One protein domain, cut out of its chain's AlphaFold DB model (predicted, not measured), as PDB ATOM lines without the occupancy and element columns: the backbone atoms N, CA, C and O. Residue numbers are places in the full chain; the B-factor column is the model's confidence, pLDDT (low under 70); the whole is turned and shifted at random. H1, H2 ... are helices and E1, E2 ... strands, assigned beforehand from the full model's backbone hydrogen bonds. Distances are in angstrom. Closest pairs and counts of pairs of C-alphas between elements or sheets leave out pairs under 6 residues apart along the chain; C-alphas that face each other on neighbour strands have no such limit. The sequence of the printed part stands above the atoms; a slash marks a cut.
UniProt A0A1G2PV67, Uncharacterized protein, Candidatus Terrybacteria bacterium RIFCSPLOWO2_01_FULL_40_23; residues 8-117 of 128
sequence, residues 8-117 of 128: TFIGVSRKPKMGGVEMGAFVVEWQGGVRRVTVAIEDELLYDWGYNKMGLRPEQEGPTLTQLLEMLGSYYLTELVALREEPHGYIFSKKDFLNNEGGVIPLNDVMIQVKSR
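Overview. This is residues 8 to 117 of the 128 residues of an uncharacterized protein of Candidatus Terrybacteria bacterium RIFCSPLOWO2_01_FULL_40_23 (UniProt A0A1G2PV67). A strongly twisted sheet of four strands has one long helix, H2, packed on one of its faces, while the opposite face has no named helix over it. Two short helices, H1 and H3, lie near each other just past the end of the sheet where E3 and E4 finish, H4 packs on H2 at residues 71 to 75, and the turn of the E2 and E3 hairpin makes one far end of the longest axis. The 110 printed residues hold, in chain order, E1, E2, E3, H1, H2, E4, H3 and H4, and the class is mixed, helices and strands. The sheet's order is E1, E2, E3, E4, antiparallel but for the parallel pair E3 and E4. The whole is compact, with a radius of gyration of the C-alphas of 14.2 A and spans of 44 by 34 by 22 A.

Along the chain. Strand E1, residues 8 to 14, is 17.7 A long and begins at C-alpha 8 (56.003, 44.214, 43.864). E2 is residues 22 to 30, 24.4 A; E3 is residues 33 to 41, 26.3 A; E4 is residues 90 to 92, 6.4 A. Helix H2, residues 65 to 82, is 25.5 A long and begins at C-alpha 65 (39.122, 42.363, 46.657). H1 is residues 43 to 48, 8.7 A; H3 is residues 94 to 97, 5.5 A. H4, residues 107 to 116, is 14.3 A long and ends at C-alpha 116 (44.262, 58.411, 35.940).

Arrangement. E1, E2 and E3 form a meander, each strand the antiparallel neighbour of the one before, through two hairpins. N 10 and O 25 are 2.9 A apart between E1 and E2, and N 26 and O 37 are 2.9 A apart between E2 and E3. Edge strand E4 is parallel to E3, with N 40 and O 90 at 2.9 A. E3, H1, H2 and E4 make a strand-helix-strand unit, two parallel neighbour strands with helices between, whose crossover is left-handed. H2 is on the sheet, which gives two layers, a sheet with a helix on one face; the closest C-alphas of H2 and E2 are those of Leu 69 and Gly 24, 5.1 A apart. With residues 71 to 75 alone H2 only just touches H4, with 3 pairs of C-alphas within 8 A, the closest Tyr 75 and Val 114 at 6.8 A; their steep tilt is 41 degrees, the same way. H1 and H3 are close but not clearly touching, with C-alphas Leu 45 and Lys 94 at 5.4 A. In H1, H2 and H4 every O i to N i+4 pair is within hydrogen-bond range; H3 is too short for one.

Size, cuts and confidence. The C-alphas farthest apart, Gly 32 and Glu 59, are 44.9 A apart. The printed part has no cut. The link from H1 to H2, 16 residues, is long. Mean pLDDT of the printed part is 85.3; residues 15 to 21 and 58 to 60 are under 70.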
ATOM      1  N   THR A   8      56.621  45.367  44.521       91.69
ATOM      2  CA  THR A   8      56.003  44.214  43.864       91.69
ATOM      3  C   THR A   8      54.888  43.691  44.744       91.69
ATOM      4  O   THR A   8      55.108  43.402  45.922       91.69
ATOM      5  N   PHE A   9      53.694  43.561  44.173       93.06
ATOM      6  CA  PHE A   9      52.596  42.864  44.820       93.06
ATOM      7  C   PHE A   9      52.902  41.365  44.864       93.06
ATOM      8  O   PHE A   9      53.188  40.750  43.840       93.06
ATOM      9  N   ILE A  10      52.872  40.778  46.059       92.69
ATOM     10  CA  ILE A  10      53.206  39.362  46.282       92.69
ATOM     11  C   ILE A  10      51.995  38.530  46.718       92.69
ATOM     12  O   ILE A  10      52.148  37.375  47.114       92.69
ATOM     13  N   GLY A  11      50.792  39.108  46.651       90.44
ATOM     14  CA  GLY A  11      49.527  38.431  46.925       90.44
ATOM     15  C   GLY A  11      48.821  38.906  48.193       90.44
ATOM     16  O   GLY A  11      49.222  39.870  48.847       90.44
ATOM     17  N   VAL A  12      47.742  38.206  48.542       88.81
ATOM     18  CA  VAL A  12      46.932  38.499  49.729       88.81
ATOM     19  C   VAL A  12      47.479  37.742  50.936       88.81
ATOM     20  O   VAL A  12      47.723  36.538  50.888       88.81
ATOM     21  N   SER A  13      47.659  38.456  52.040       82.44
ATOM     22  CA  SER A  13      47.964  37.903  53.354       82.44
ATOM     23  C   SER A  13      46.732  38.016  54.247       82.44
ATOM     24  O   SER A  13      46.047  39.036  54.232       82.44
ATOM     25  N   ARG A  14      46.474  36.998  55.069       73.19
ATOM     26  CA  ARG A  14      45.444  37.038  56.115       73.19
ATOM     27  C   ARG A  14      46.136  37.096  57.469       73.19
ATOM     28  O   ARG A  14      46.955  36.228  57.767       73.19
ATOM     29  N   LYS A  15      45.820  38.088  58.310       63.91
ATOM     30  CA  LYS A  15      46.257  38.093  59.720       63.91
ATOM     31  C   LYS A  15      45.146  37.492  60.586       63.91
ATOM     32  O   LYS A  15      44.139  38.160  60.812       63.91
ATOM     33  N   PRO A  16      45.339  36.288  61.161       49.31
ATOM     34  CA  PRO A  16      44.320  35.645  61.993       49.31
ATOM     35  C   PRO A  16      43.936  36.474  63.227       49.31
ATOM     36  O   PRO A  16      42.806  36.413  63.688       49.31
ATOM     37  N   LYS A  17      44.874  37.275  63.755       51.00
ATOM     38  CA  LYS A  17      44.675  38.099  64.959       51.00
ATOM     39  C   LYS A  17      43.954  39.431  64.709       51.00
ATOM     40  O   LYS A  17      43.651  40.119  65.672       51.00
ATOM     41  N   MET A  18      43.684  39.791  63.452       52.97
ATOM     42  CA  MET A  18      42.897  40.978  63.083       52.97
ATOM     43  C   MET A  18      41.589  40.546  62.418       52.97
ATOM     44  O   MET A  18      41.290  40.968  61.312       52.97
ATOM     45  N   GLY A  19      40.875  39.590  63.019       52.53
ATOM     46  CA  GLY A  19      39.558  39.163  62.530       52.53
ATOM     47  C   GLY A  19      39.536  38.502  61.145       52.53
ATOM     48  O   GLY A  19      38.458  38.285  60.609       52.53
ATOM     49  N   GLY A  20      40.692  38.156  60.565       57.88
ATOM     50  CA  GLY A  20      40.760  37.596  59.213       57.88
ATOM     51  C   GLY A  20      40.790  38.633  58.088       57.88
ATOM     52  O   GLY A  20      40.615  38.238  56.940       57.88
ATOM     53  N   VAL A  21      41.067  39.909  58.395       68.38
ATOM     54  CA  VAL A  21      41.208  40.984  57.397       68.38
ATOM     55  C   VAL A  21      42.201  40.580  56.302       68.38
ATOM     56  O   VAL A  21      43.353  40.210  56.576       68.38
ATOM     57  N   GLU A  22      41.726  40.636  55.057       83.44
ATOM     58  CA  GLU A  22      42.539  40.432  53.864       83.44
ATOM     59  C   GLU A  22      43.384  41.676  53.600       83.44
ATOM     60  O   GLU A  22      42.896  42.803  53.610       83.44
ATOM     61  N   MET A  23      44.681  41.469  53.388       90.44
ATOM     62  CA  MET A  23      45.630  42.551  53.155       90.44
ATOM     63  C   MET A  23      46.451  42.261  51.914       90.44
ATOM     64  O   MET A  23      46.967  41.155  51.752       90.44
ATOM     65  N   GLY A  24      46.653  43.272  51.082       93.12
ATOM     66  CA  GLY A  24      47.628  43.212  50.011       93.12
ATOM     67  C   GLY A  24      49.036  43.247  50.591       93.12
ATOM     68  O   GLY A  24      49.381  44.164  51.334       93.12
ATOM     69  N   ALA A  25      49.849  42.240  50.292       94.38
ATOM     70  CA  ALA A  25      51.245  42.199  50.696       94.38
ATOM     71  C   ALA A  25      52.134  42.668  49.544       94.38
ATOM     72  O   ALA A  25      52.012  42.194  48.414       94.38
ATOM     73  N   PHE A  26      53.072  43.552  49.862       94.69
ATOM     74  CA  PHE A  26      54.032  44.089  48.910       94.69
ATOM     75  C   PHE A  26      55.448  43.896  49.432       94.69
ATOM     76  O   PHE A  26      55.699  43.969  50.638       94.69
ATOM     77  N   VAL A  27      56.373  43.665  48.510       93.94
ATOM     78  CA  VAL A  27      57.811  43.761  48.755       93.94
ATOM     79  C   VAL A  27      58.296  45.065  48.147       93.94
ATOM     80  O   VAL A  27      57.942  45.359  47.010       93.94
ATOM     81  N   VAL A  28      59.071  45.845  48.895       91.19
ATOM     82  CA  VAL A  28      59.575  47.156  48.476       91.19
ATOM     83  C   VAL A  28      61.076  47.224  48.722       91.19
ATOM     84  O   VAL A  28      61.535  46.924  49.825       91.19
ATOM     85  N   GLU A  29      61.835  47.627  47.709       90.25
ATOM     86  CA  GLU A  29      63.252  47.965  47.853       90.25
ATOM     87  C   GLU A  29      63.394  49.422  48.295       90.25
ATOM     88  O   GLU A  29      62.972  50.333  47.593       90.25
ATOM     89  N   TRP A  30      63.994  49.664  49.456       86.56
ATOM     90  CA  TRP A  30      64.178  51.009  49.995       86.56
ATOM     91  C   TRP A  30      65.565  51.157  50.612       86.56
ATOM     92  O   TRP A  30      65.935  50.383  51.495       86.56
ATOM     93  N   GLN A  31      66.333  52.152  50.152       86.50
ATOM     94  CA  GLN A  31      67.687  52.460  50.645       86.50
ATOM     95  C   GLN A  31      68.617  51.230  50.726       86.50
ATOM     96  O   GLN A  31      69.365  51.055  51.684       86.50
ATOM     97  N   GLY A  32      68.551  50.345  49.725       85.44
ATOM     98  CA  GLY A  32      69.363  49.123  49.665       85.44
ATOM     99  C   GLY A  32      68.870  47.962  50.539       85.44
ATOM    100  O   GLY A  32      69.493  46.903  50.540       85.44
ATOM    101  N   GLY A  33      67.756  48.126  51.260       87.25
ATOM    102  CA  GLY A  33      67.085  47.063  52.010       87.25
ATOM    103  C   GLY A  33      65.788  46.600  51.344       87.25
ATOM    104  O   GLY A  33      65.097  47.379  50.693       87.25
ATOM    105  N   VAL A  34      65.426  45.332  51.548       89.25
ATOM    106  CA  VAL A  34      64.132  44.779  51.122       89.25
ATOM    107  C   VAL A  34      63.176  44.767  52.308       89.25
ATOM    108  O   VAL A  34      63.496  44.237  53.372       89.25
ATOM    109  N   ARG A  35      61.982  45.332  52.126       88.19
ATOM    110  CA  ARG A  35      60.938  45.404  53.151       88.19
ATOM    111  C   ARG A  35      59.663  44.741  52.679       88.19
ATOM    112  O   ARG A  35      59.338  44.776  51.498       88.19
ATOM    113  N   ARG A  36      58.916  44.172  53.624       91.56
ATOM    114  CA  ARG A  36      57.563  43.675  53.382       91.56
ATOM    115  C   ARG A  36      56.568  44.593  54.069       91.56
ATOM    116  O   ARG A  36      56.628  44.757  55.285       91.56
ATOM    117  N   VAL A  37      55.641  45.139  53.297       92.06
ATOM    118  CA  VAL A  37      54.559  45.984  53.802       92.06
ATOM    119  C   VAL A  37      53.214  45.350  53.485       92.06
ATOM    120  O   VAL A  37      53.089  44.519  52.582       92.06
ATOM    121  N   THR A  38      52.206  45.714  54.266       92.94
ATOM    122  CA  THR A  38      50.836  45.237  54.083       92.94
ATOM    123  C   THR A  38      49.889  46.415  54.032       92.94
ATOM    124  O   THR A  38      49.964  47.285  54.897       92.94
ATOM    125  N   VAL A  39      48.989  46.398  53.062       92.44
ATOM    126  CA  VAL A  39      47.920  47.376  52.902       92.44
ATOM    127  C   VAL A  39      46.587  46.673  53.109       92.44
ATOM    128  O   VAL A  39      46.384  45.582  52.582       92.44
ATOM    129  N   ALA A  40      45.700  47.270  53.893       92.12
ATOM    130  CA  ALA A  40      44.374  46.744  54.201       92.12
ATOM    131  C   ALA A  40      43.293  47.781  53.877       92.12
ATOM    132  O   ALA A  40      43.603  48.953  53.669       92.12
ATOM    133  N   ILE A  41      42.034  47.353  53.885       91.38
ATOM    134  CA  ILE A  41      40.857  48.223  53.788       91.38
ATOM    135  C   ILE A  41      39.937  47.846  54.949       91.38
ATOM    136  O   ILE A  41      39.757  46.660  55.217       91.38
ATOM    137  N   GLU A  42      39.401  48.834  55.659       90.12
ATOM    138  CA  GLU A  42      38.439  48.608  56.735       90.12
ATOM    139  C   GLU A  42      37.143  47.986  56.208       90.12
ATOM    140  O   GLU A  42      36.620  48.379  55.161       90.12
ATOM    141  N   ASP A  43      36.581  47.059  56.986       87.19
ATOM    142  CA  ASP A  43      35.346  46.358  56.640       87.19
ATOM    143  C   ASP A  43      34.190  47.328  56.364       87.19
ATOM    144  O   ASP A  43      33.415  47.114  55.439       87.19
ATOM    145  N   GLU A  44      34.077  48.420  57.130       88.50
ATOM    146  CA  GLU A  44      33.002  49.397  56.937       88.50
ATOM    147  C   GLU A  44      33.062  50.087  55.571       88.50
ATOM    148  O   GLU A  44      32.021  50.334  54.966       88.50
ATOM    149  N   LEU A  45      34.265  50.384  55.075       91.12
ATOM    150  CA  LEU A  45      34.456  50.950  53.742       91.12
ATOM    151  C   LEU A  45      34.166  49.904  52.657       91.12
ATOM    152  O   LEU A  45      33.527  50.206  51.652       91.12
ATOM    153  N   LEU A  46      34.578  48.653  52.882       90.50
ATOM    154  CA  LEU A  46      34.249  47.541  51.991       90.50
ATOM    155  C   LEU A  46      32.729  47.333  51.876       90.50
ATOM    156  O   LEU A  46      32.234  47.157  50.761       90.50
ATOM    157  N   TYR A  47      31.983  47.413  52.983       89.00
ATOM    158  CA  TYR A  47      30.519  47.326  52.965       89.00
ATOM    159  C   TYR A  47      29.874  48.481  52.200       89.00
ATOM    160  O   TYR A  47      28.974  48.231  51.399       89.00
ATOM    161  N   ASP A  48      30.348  49.715  52.388       89.69
ATOM    162  CA  ASP A  48      29.853  50.877  51.635       89.69
ATOM    163  C   ASP A  48      30.069  50.707  50.119       89.69
ATOM    164  O   ASP A  48      29.257  51.149  49.307       89.69
ATOM    165  N   TRP A  49      31.135  50.009  49.722       91.31
ATOM    166  CA  TRP A  49      31.425  49.657  48.329       91.31
ATOM    167  C   TRP A  49      30.735  48.374  47.834       91.31
ATOM    168  O   TRP A  49      30.916  47.969  46.679       91.31
ATOM    169  N   GLY A  50      29.907  47.748  48.671       89.56
ATOM    170  CA  GLY A  50      29.090  46.587  48.320       89.56
ATOM    171  C   GLY A  50      29.808  45.240  48.428       89.56
ATOM    172  O   GLY A  50      29.290  44.236  47.930       89.56
ATOM    173  N   TYR A  51      30.983  45.181  49.059       88.75
ATOM    174  CA  TYR A  51      31.611  43.909  49.411       88.75
ATOM    175  C   TYR A  51      30.931  43.300  50.637       88.75
ATOM    176  O   TYR A  51      30.561  43.990  51.583       88.75
ATOM    177  N   ASN A  52      30.785  41.981  50.643       84.50
ATOM    178  CA  ASN A  52      30.283  41.243  51.794       84.50
ATOM    179  C   ASN A  52      31.423  40.784  52.726       84.50
ATOM    180  O   ASN A  52      32.605  40.959  52.440       84.50
ATOM    181  N   LYS A  53      31.058  40.102  53.819       76.62
ATOM    182  CA  LYS A  53      31.986  39.517  54.812       76.62
ATOM    183  C   LYS A  53      33.032  38.555  54.243       76.62
ATOM    184  O   LYS A  53      33.996  38.231  54.923       76.62
ATOM    185  N   MET A  54      32.810  38.043  53.035       74.25
ATOM    186  CA  MET A  54      33.730  37.143  52.343       74.25
ATOM    187  C   MET A  54      34.608  37.884  51.322       74.25
ATOM    188  O   MET A  54      35.320  37.228  50.569       74.25
ATOM    189  N   GLY A  55      34.534  39.218  51.254       74.69
ATOM    190  CA  GLY A  55      35.249  40.021  50.261       74.69
ATOM    191  C   GLY A  55      34.683  39.891  48.844       74.69
ATOM    192  O   GLY A  55      35.378  40.181  47.871       74.69
ATOM    193  N   LEU A  56      33.434  39.435  48.703       80.88
ATOM    194  CA  LEU A  56      32.768  39.254  47.411       80.88
ATOM    195  C   LEU A  56      31.766  40.378  47.155       80.88
ATOM    196  O   LEU A  56      31.083  40.819  48.077       80.88
ATOM    197  N   ARG A  57      31.629  40.777  45.889       83.38
ATOM    198  CA  ARG A  57      30.677  41.795  45.426       83.38
ATOM    199  C   ARG A  57      29.677  41.151  44.450       83.38
ATOM    200  O   ARG A  57      29.954  41.095  43.257       83.38
ATOM    201  N   PRO A  58      28.567  40.573  44.948       69.44
ATOM    202  CA  PRO A  58      27.711  39.680  44.160       69.44
ATOM    203  C   PRO A  58      26.824  40.382  43.120       69.44
ATOM    204  O   PRO A  58      26.410  39.734  42.165       69.44
ATOM    205  N   GLU A  59      26.533  41.677  43.283       67.06
ATOM    206  CA  GLU A  59      25.511  42.378  42.483       67.06
ATOM    207  C   GLU A  59      26.064  43.432  41.504       67.06
ATOM    208  O   GLU A  59      25.290  44.070  40.794       67.06
ATOM    209  N   GLN A  60      27.386  43.643  41.430       63.19
ATOM    210  CA  GLN A  60      27.984  44.707  40.607       63.19
ATOM    211  C   GLN A  60      29.275  44.259  39.907       63.19
ATOM    212  O   GLN A  60      30.157  43.678  40.538       63.19
ATOM    213  N   GLU A  61      29.426  44.614  38.623       71.88
ATOM    214  CA  GLU A  61      30.722  44.577  37.933       71.88
ATOM    215  C   GLU A  61      31.731  45.463  38.684       71.88
ATOM    216  O   GLU A  61      31.464  46.620  39.017       71.88
ATOM    217  N   GLY A  62      32.900  44.913  39.004       75.00
ATOM    218  CA  GLY A  62      33.960  45.633  39.703       75.00
ATOM    219  C   GLY A  62      35.161  44.755  40.030       75.00
ATOM    220  O   GLY A  62      35.150  43.560  39.727       75.00
ATOM    221  N   PRO A  63      36.214  45.333  40.631       87.75
ATOM    222  CA  PRO A  63      37.407  44.576  40.971       87.75
ATOM    223  C   PRO A  63      37.105  43.542  42.059       87.75
ATOM    224  O   PRO A  63      36.358  43.789  43.008       87.75
ATOM    225  N   THR A  64      37.761  42.392  41.966       88.81
ATOM    226  CA  THR A  64      37.899  41.489  43.116       88.81
ATOM    227  C   THR A  64      38.626  42.205  44.260       88.81
ATOM    228  O   THR A  64      39.401  43.132  44.015       88.81
ATOM    229  N   LEU A  65      38.429  41.766  45.508       88.94
ATOM    230  CA  LEU A  65      39.122  42.363  46.657       88.94
ATOM    231  C   LEU A  65      40.653  42.327  46.490       88.94
ATOM    232  O   LEU A  65      41.326  43.317  46.761       88.94
ATOM    233  N   THR A  66      41.201  41.242  45.935       89.94
ATOM    234  CA  THR A  66      42.625  41.144  45.577       89.94
ATOM    235  C   THR A  66      43.066  42.257  44.628       89.94
ATOM    236  O   THR A  66      44.064  42.921  44.895       89.94
ATOM    237  N   GLN A  67      42.322  42.483  43.541       90.81
ATOM    238  CA  GLN A  67      42.639  43.535  42.568       90.81
ATOM    239  C   GLN A  67      42.522  44.931  43.184       90.81
ATOM    240  O   GLN A  67      43.318  45.812  42.865       90.81
ATOM    241  N   LEU A  68      41.543  45.135  44.069       92.19
ATOM    242  CA  LEU A  68      41.371  46.398  44.775       92.19
ATOM    243  C   LEU A  68      42.553  46.676  45.715       92.19
ATOM    244  O   LEU A  68      43.132  47.760  45.670       92.19
ATOM    245  N   LEU A  69      42.959  45.683  46.514       93.31
ATOM    246  CA  LEU A  69      44.109  45.773  47.418       93.31
ATOM    247  C   LEU A  69      45.419  46.014  46.663       93.31
ATOM    248  O   LEU A  69      46.232  46.836  47.087       93.31
ATOM    249  N   GLU A  70      45.627  45.315  45.546       93.19
ATOM    250  CA  GLU A  70      46.797  45.505  44.691       93.19
ATOM    251  C   GLU A  70      46.866  46.937  44.155       93.19
ATOM    252  O   GLU A  70      47.914  47.579  44.222       93.19
ATOM    253  N   MET A  71      45.747  47.464  43.667       91.88
ATOM    254  CA  MET A  71      45.687  48.778  43.037       91.88
ATOM    255  C   MET A  71      45.802  49.926  44.033       91.88
ATOM    256  O   MET A  71      46.644  50.802  43.833       91.88
ATOM    257  N   LEU A  72      45.034  49.907  45.124       92.25
ATOM    258  CA  LEU A  72      45.139  50.941  46.156       92.25
ATOM    259  C   LEU A  72      46.502  50.897  46.853       92.25
ATOM    260  O   LEU A  72      47.099  51.941  47.103       92.25
ATOM    261  N   GLY A  73      47.033  49.699  47.114       92.25
ATOM    262  CA  GLY A  73      48.360  49.548  47.702       92.25
ATOM    263  C   GLY A  73      49.478  50.023  46.774       92.25
ATOM    264  O   GLY A  73      50.375  50.731  47.223       92.25
ATOM    265  N   SER A  74      49.398  49.715  45.476       91.12
ATOM    266  CA  SER A  74      50.356  50.207  44.475       91.12
ATOM    267  C   SER A  74      50.320  51.725  44.343       91.12
ATOM    268  O   SER A  74      51.369  52.364  44.262       91.12
ATOM    269  N   TYR A  75      49.120  52.308  44.343       90.00
ATOM    270  CA  TYR A  75      48.944  53.755  44.325       90.00
ATOM    271  C   TYR A  75      49.580  54.392  45.569       90.00
ATOM    272  O   TYR A  75      50.463  55.235  45.442       90.00
ATOM    273  N   TYR A  76      49.239  53.915  46.768       90.75
ATOM    274  CA  TYR A  76      49.789  54.443  48.018       90.75
ATOM    275  C   TYR A  76      51.314  54.329  48.098       90.75
ATOM    276  O   TYR A  76      51.986  55.292  48.466       90.75
ATOM    277  N   LEU A  77      51.881  53.191  47.694       89.81
ATOM    278  CA  LEU A  77      53.331  53.010  47.661       89.81
ATOM    279  C   LEU A  77      54.016  53.924  46.646       89.81
ATOM    280  O   LEU A  77      55.090  54.446  46.937       89.81
ATOM    281  N   THR A  78      53.393  54.154  45.490       87.38
ATOM    282  CA  THR A  78      53.885  55.135  44.510       87.38
ATOM    283  C   THR A  78      53.938  56.531  45.122       87.38
ATOM    284  O   THR A  78      54.948  57.218  44.977       87.38
ATOM    285  N   GLU A  79      52.896  56.920  45.857       86.19
ATOM    286  CA  GLU A  79      52.829  58.221  46.521       86.19
ATOM    287  C   GLU A  79      53.896  58.369  47.617       86.19
ATOM    288  O   GLU A  79      54.579  59.388  47.670       86.19
ATOM    289  N   LEU A  80      54.103  57.355  48.471       87.19
ATOM    290  CA  LEU A  80      55.189  57.384  49.469       87.19
ATOM    291  C   LEU A  80      56.558  57.586  48.807       87.19
ATOM    292  O   LEU A  80      57.346  58.425  49.240       87.19
ATOM    293  N   VAL A  81      56.825  56.853  47.724       83.31
ATOM    294  CA  VAL A  81      58.079  56.961  46.968       83.31
ATOM    295  C   VAL A  81      58.245  58.357  46.370       83.31
ATOM    296  O   VAL A  81      59.333  58.931  46.462       83.31
ATOM    297  N   ALA A  82      57.185  58.921  45.783       83.44
ATOM    298  CA  ALA A  82      57.202  60.267  45.214       83.44
ATOM    299  C   ALA A  82      57.505  61.335  46.279       83.44
ATOM    300  O   ALA A  82      58.283  62.258  46.029       83.44
ATOM    301  N   LEU A  83      56.963  61.157  47.487       85.50
ATOM    302  CA  LEU A  83      57.191  62.018  48.650       85.50
ATOM    303  C   LEU A  83      58.514  61.735  49.380       85.50
ATOM    304  O   LEU A  83      58.878  62.469  50.297       85.50
ATOM    305  N   ARG A  84      59.264  60.708  48.960       85.06
ATOM    306  CA  ARG A  84      60.477  60.205  49.629       85.06
ATOM    307  C   ARG A  84      60.239  59.763  51.079       85.06
ATOM    308  O   ARG A  84      61.156  59.797  51.897       85.06
ATOM    309  N   GLU A  85      59.023  59.331  51.381       86.25
ATOM    310  CA  GLU A  85      58.646  58.767  52.670       86.25
ATOM    311  C   GLU A  85      58.997  57.274  52.725       86.25
ATOM    312  O   GLU A  85      58.903  56.546  51.734       86.25
ATOM    313  N   GLU A  86      59.404  56.803  53.902       88.50
ATOM    314  CA  GLU A  86      59.728  55.394  54.117       88.50
ATOM    315  C   GLU A  86      58.478  54.508  53.925       88.50
ATOM    316  O   GLU A  86      57.455  54.748  54.577       88.50
ATOM    317  N   PRO A  87      58.538  53.457  53.081       89.69
ATOM    318  CA  PRO A  87      57.409  52.562  52.859       89.69
ATOM    319  C   PRO A  87      56.951  51.864  54.140       89.69
ATOM    320  O   PRO A  87      57.725  51.152  54.788       89.69
ATOM    321  N   HIS A  88      55.671  52.014  54.470       90.44
ATOM    322  CA  HIS A  88      55.046  51.397  55.637       90.44
ATOM    323  C   HIS A  88      53.690  50.775  55.283       90.44
ATOM    324  O   HIS A  88      53.196  50.902  54.166       90.44
ATOM    325  N   GLY A  89      53.136  49.990  56.210       90.06
ATOM    326  CA  GLY A  89      51.798  49.429  56.045       90.06
ATOM    327  C   GLY A  89      50.718  50.472  56.313       90.06
ATOM    328  O   GLY A  89      50.926  51.368  57.127       90.06
ATOM    329  N   TYR A  90      49.561  50.318  55.671       90.25
ATOM    330  CA  TYR A  90      48.443  51.250  55.806       90.25
ATOM    331  C   TYR A  90      47.101  50.523  55.831       90.25
ATOM    332  O   TYR A  90      46.963  49.448  55.246       90.25
ATOM    333  N   ILE A  91      46.118  51.105  56.513       91.44
ATOM    334  CA  ILE A  91      44.741  50.617  56.530       91.44
ATOM    335  C   ILE A  91      43.868  51.750  56.008       91.44
ATOM    336  O   ILE A  91      43.745  52.784  56.654       91.44
ATOM    337  N   PHE A  92      43.284  51.539  54.836       91.56
ATOM    338  CA  PHE A  92      42.346  52.467  54.228       91.56
ATOM    339  C   PHE A  92      41.012  52.457  54.965       91.56
ATOM    340  O   PHE A  92      40.391  51.407  55.120       91.56
ATOM    341  N   SER A  93      40.560  53.639  55.351       91.00
ATOM    342  CA  SER A  93      39.310  53.910  56.053       91.00
ATOM    343  C   SER A  93      38.390  54.779  55.198       91.00
ATOM    344  O   SER A  93      38.808  55.362  54.197       91.00
ATOM    345  N   LYS A  94      37.134  54.957  55.624       90.25
ATOM    346  CA  LYS A  94      36.203  55.885  54.950       90.25
ATOM    347  C   LYS A  94      36.769  57.300  54.809       90.25
ATOM    348  O   LYS A  94      36.494  57.965  53.816       90.25
ATOM    349  N   LYS A  95      37.573  57.744  55.782       89.25
ATOM    350  CA  LYS A  95      38.146  59.099  55.824       89.25
ATOM    351  C   LYS A  95      39.086  59.384  54.654       89.25
ATOM    352  O   LYS A  95      39.197  60.532  54.246       89.25
ATOM    353  N   ASP A  96      39.716  58.347  54.107       88.50
ATOM    354  CA  ASP A  96      40.630  58.456  52.969       88.50
ATOM    355  C   ASP A  96      39.898  58.721  51.642       88.50
ATOM    356  O   ASP A  96      40.514  59.172  50.676       88.50
ATOM    357  N   PHE A  97      38.588  58.449  51.593       90.12
ATOM    358  CA  PHE A  97      37.762  58.489  50.385       90.12
ATOM    359  C   PHE A  97      36.497  59.324  50.594       90.12
ATOM    360  O   PHE A  97      35.424  58.928  50.146       90.12
ATOM    361  N   LEU A  98      36.590  60.457  51.288       88.12
ATOM    362  CA  LEU A  98      35.468  61.391  51.408       88.12
ATOM    363  C   LEU A  98      35.472  62.395  50.253       88.12
ATOM    364  O   LEU A  98      36.518  62.898  49.854       88.12
ATOM    365  N   ASN A  99      34.292  62.703  49.726       85.62
ATOM    366  CA  ASN A  99      34.094  63.829  48.823       85.62
ATOM    367  C   ASN A  99      34.042  65.153  49.619       85.62
ATOM    368  O   ASN A  99      34.004  65.160  50.851       85.62
ATOM    369  N   ASN A 100      33.979  66.287  48.915       83.19
ATOM    370  CA  ASN A 100      33.914  67.618  49.539       83.19
ATOM    371  C   ASN A 100      32.677  67.835  50.436       83.19
ATOM    372  O   ASN A 100      32.653  68.771  51.230       83.19
ATOM    373  N   GLU A 101      31.655  66.988  50.310       85.62
ATOM    374  CA  GLU A 101      30.422  67.019  51.103       85.62
ATOM    375  C   GLU A 101      30.486  66.073  52.321       85.62
ATOM    376  O   GLU A 101      29.541  66.007  53.104       85.62
ATOM    377  N   GLY A 102      31.594  65.343  52.504       83.94
ATOM    378  CA  GLY A 102      31.791  64.382  53.593       83.94
ATOM    379  C   GLY A 102      31.166  63.002  53.357       83.94
ATOM    380  O   GLY A 102      31.135  62.187  54.278       83.94
ATOM    381  N   GLY A 103      30.670  62.720  52.150       87.12
ATOM    382  CA  GLY A 103      30.179  61.401  51.743       87.12
ATOM    383  C   GLY A 103      31.294  60.513  51.185       87.12
ATOM    384  O   GLY A 103      32.244  61.013  50.590       87.12
ATOM    385  N   VAL A 104      31.176  59.192  51.345       89.94
ATOM    386  CA  VAL A 104      32.149  58.236  50.784       89.94
ATOM    387  C   VAL A 104      32.058  58.227  49.257       89.94
ATOM    388  O   VAL A 104      30.978  58.065  48.688       89.94
ATOM    389  N   ILE A 105      33.201  58.386  48.591       90.50
ATOM    390  CA  ILE A 105      33.323  58.347  47.135       90.50
ATOM    391  C   ILE A 105      32.958  56.933  46.646       90.50
ATOM    392  O   ILE A 105      33.491  55.941  47.165       90.50
ATOM    393  N   PRO A 106      32.077  56.801  45.636       91.44
ATOM    394  CA  PRO A 106      31.742  55.509  45.053       91.44
ATOM    395  C   PRO A 106      32.978  54.781  44.512       91.44
ATOM    396  O   PRO A 106      33.837  55.386  43.871       91.44
ATOM    397  N   LEU A 107      33.038  53.455  44.689       90.88
ATOM    398  CA  LEU A 107      34.194  52.654  44.265       90.88
ATOM    399  C   LEU A 107      34.560  52.872  42.792       90.88
ATOM    400  O   LEU A 107      35.734  52.976  42.460       90.88
ATOM    401  N   ASN A 108      33.572  52.950  41.898       89.44
ATOM    402  CA  ASN A 108      33.832  53.130  40.467       89.44
ATOM    403  C   ASN A 108      34.588  54.437  40.177       89.44
ATOM    404  O   ASN A 108      35.478  54.446  39.328       89.44
ATOM    405  N   ASP A 109      34.295  55.500  40.925       89.44
ATOM    406  CA  ASP A 109      34.951  56.797  40.770       89.44
ATOM    407  C   ASP A 109      36.373  56.750  41.333       89.44
ATOM    408  O   ASP A 109      37.309  57.185  40.662       89.44
ATOM    409  N   VAL A 110      36.568  56.118  42.500       89.75
ATOM    410  CA  VAL A 110      37.908  55.846  43.060       89.75
ATOM    411  C   VAL A 110      38.767  55.097  42.043       89.75
ATOM    412  O   VAL A 110      39.919  55.446  41.796       89.75
ATOM    413  N   MET A 111      38.195  54.087  41.392       88.31
ATOM    414  CA  MET A 111      38.889  53.260  40.409       88.31
ATOM    415  C   MET A 111      39.294  54.035  39.154       88.31
ATOM    416  O   MET A 111      40.340  53.744  38.572       88.31
ATOM    417  N   ILE A 112      38.489  55.008  38.724       86.75
ATOM    418  CA  ILE A 112      38.835  55.911  37.620       86.75
ATOM    419  C   ILE A 112      39.977  56.838  38.049       86.75
ATOM    420  O   ILE A 112      40.988  56.912  37.352       86.75
ATOM    421  N   GLN A 113      39.854  57.468  39.219       85.31
ATOM    422  CA  GLN A 113      40.808  58.462  39.721       85.31
ATOM    423  C   GLN A 113      42.183  57.852  40.040       85.31
ATOM    424  O   GLN A 113      43.221  58.443  39.740       85.31
ATOM    425  N   VAL A 114      42.223  56.635  40.590       85.50
ATOM    426  CA  VAL A 114      43.478  55.909  40.849       85.50
ATOM    427  C   VAL A 114      44.178  55.532  39.542       85.50
ATOM    428  O   VAL A 114      45.401  55.636  39.440       85.50
ATOM    429  N   LYS A 115      43.422  55.130  38.512       80.19
ATOM    430  CA  LYS A 115      43.984  54.793  37.192       80.19
ATOM    431  C   LYS A 115      44.493  56.016  36.438       80.19
ATOM    432  O   LYS A 115      45.506  55.903  35.751       80.19
ATOM    433  N   SER A 116      43.815  57.158  36.553       80.88
ATOM    434  CA  SER A 116      44.262  58.411  35.940       80.88
ATOM    435  C   SER A 116      45.384  59.099  36.723       80.88
ATOM    436  O   SER A 116      46.049  59.968  36.169       80.88
ATOM    437  N   ARG A 117      45.655  58.652  37.961       71.56
ATOM    438  CA  ARG A 117      46.563  59.290  38.931       71.56
ATOM    439  C   ARG A 117      46.118  60.696  39.350       71.56
ATOM    440  O   ARG A 117      46.938  61.468  39.834       71.56
TER     441      ARG A 117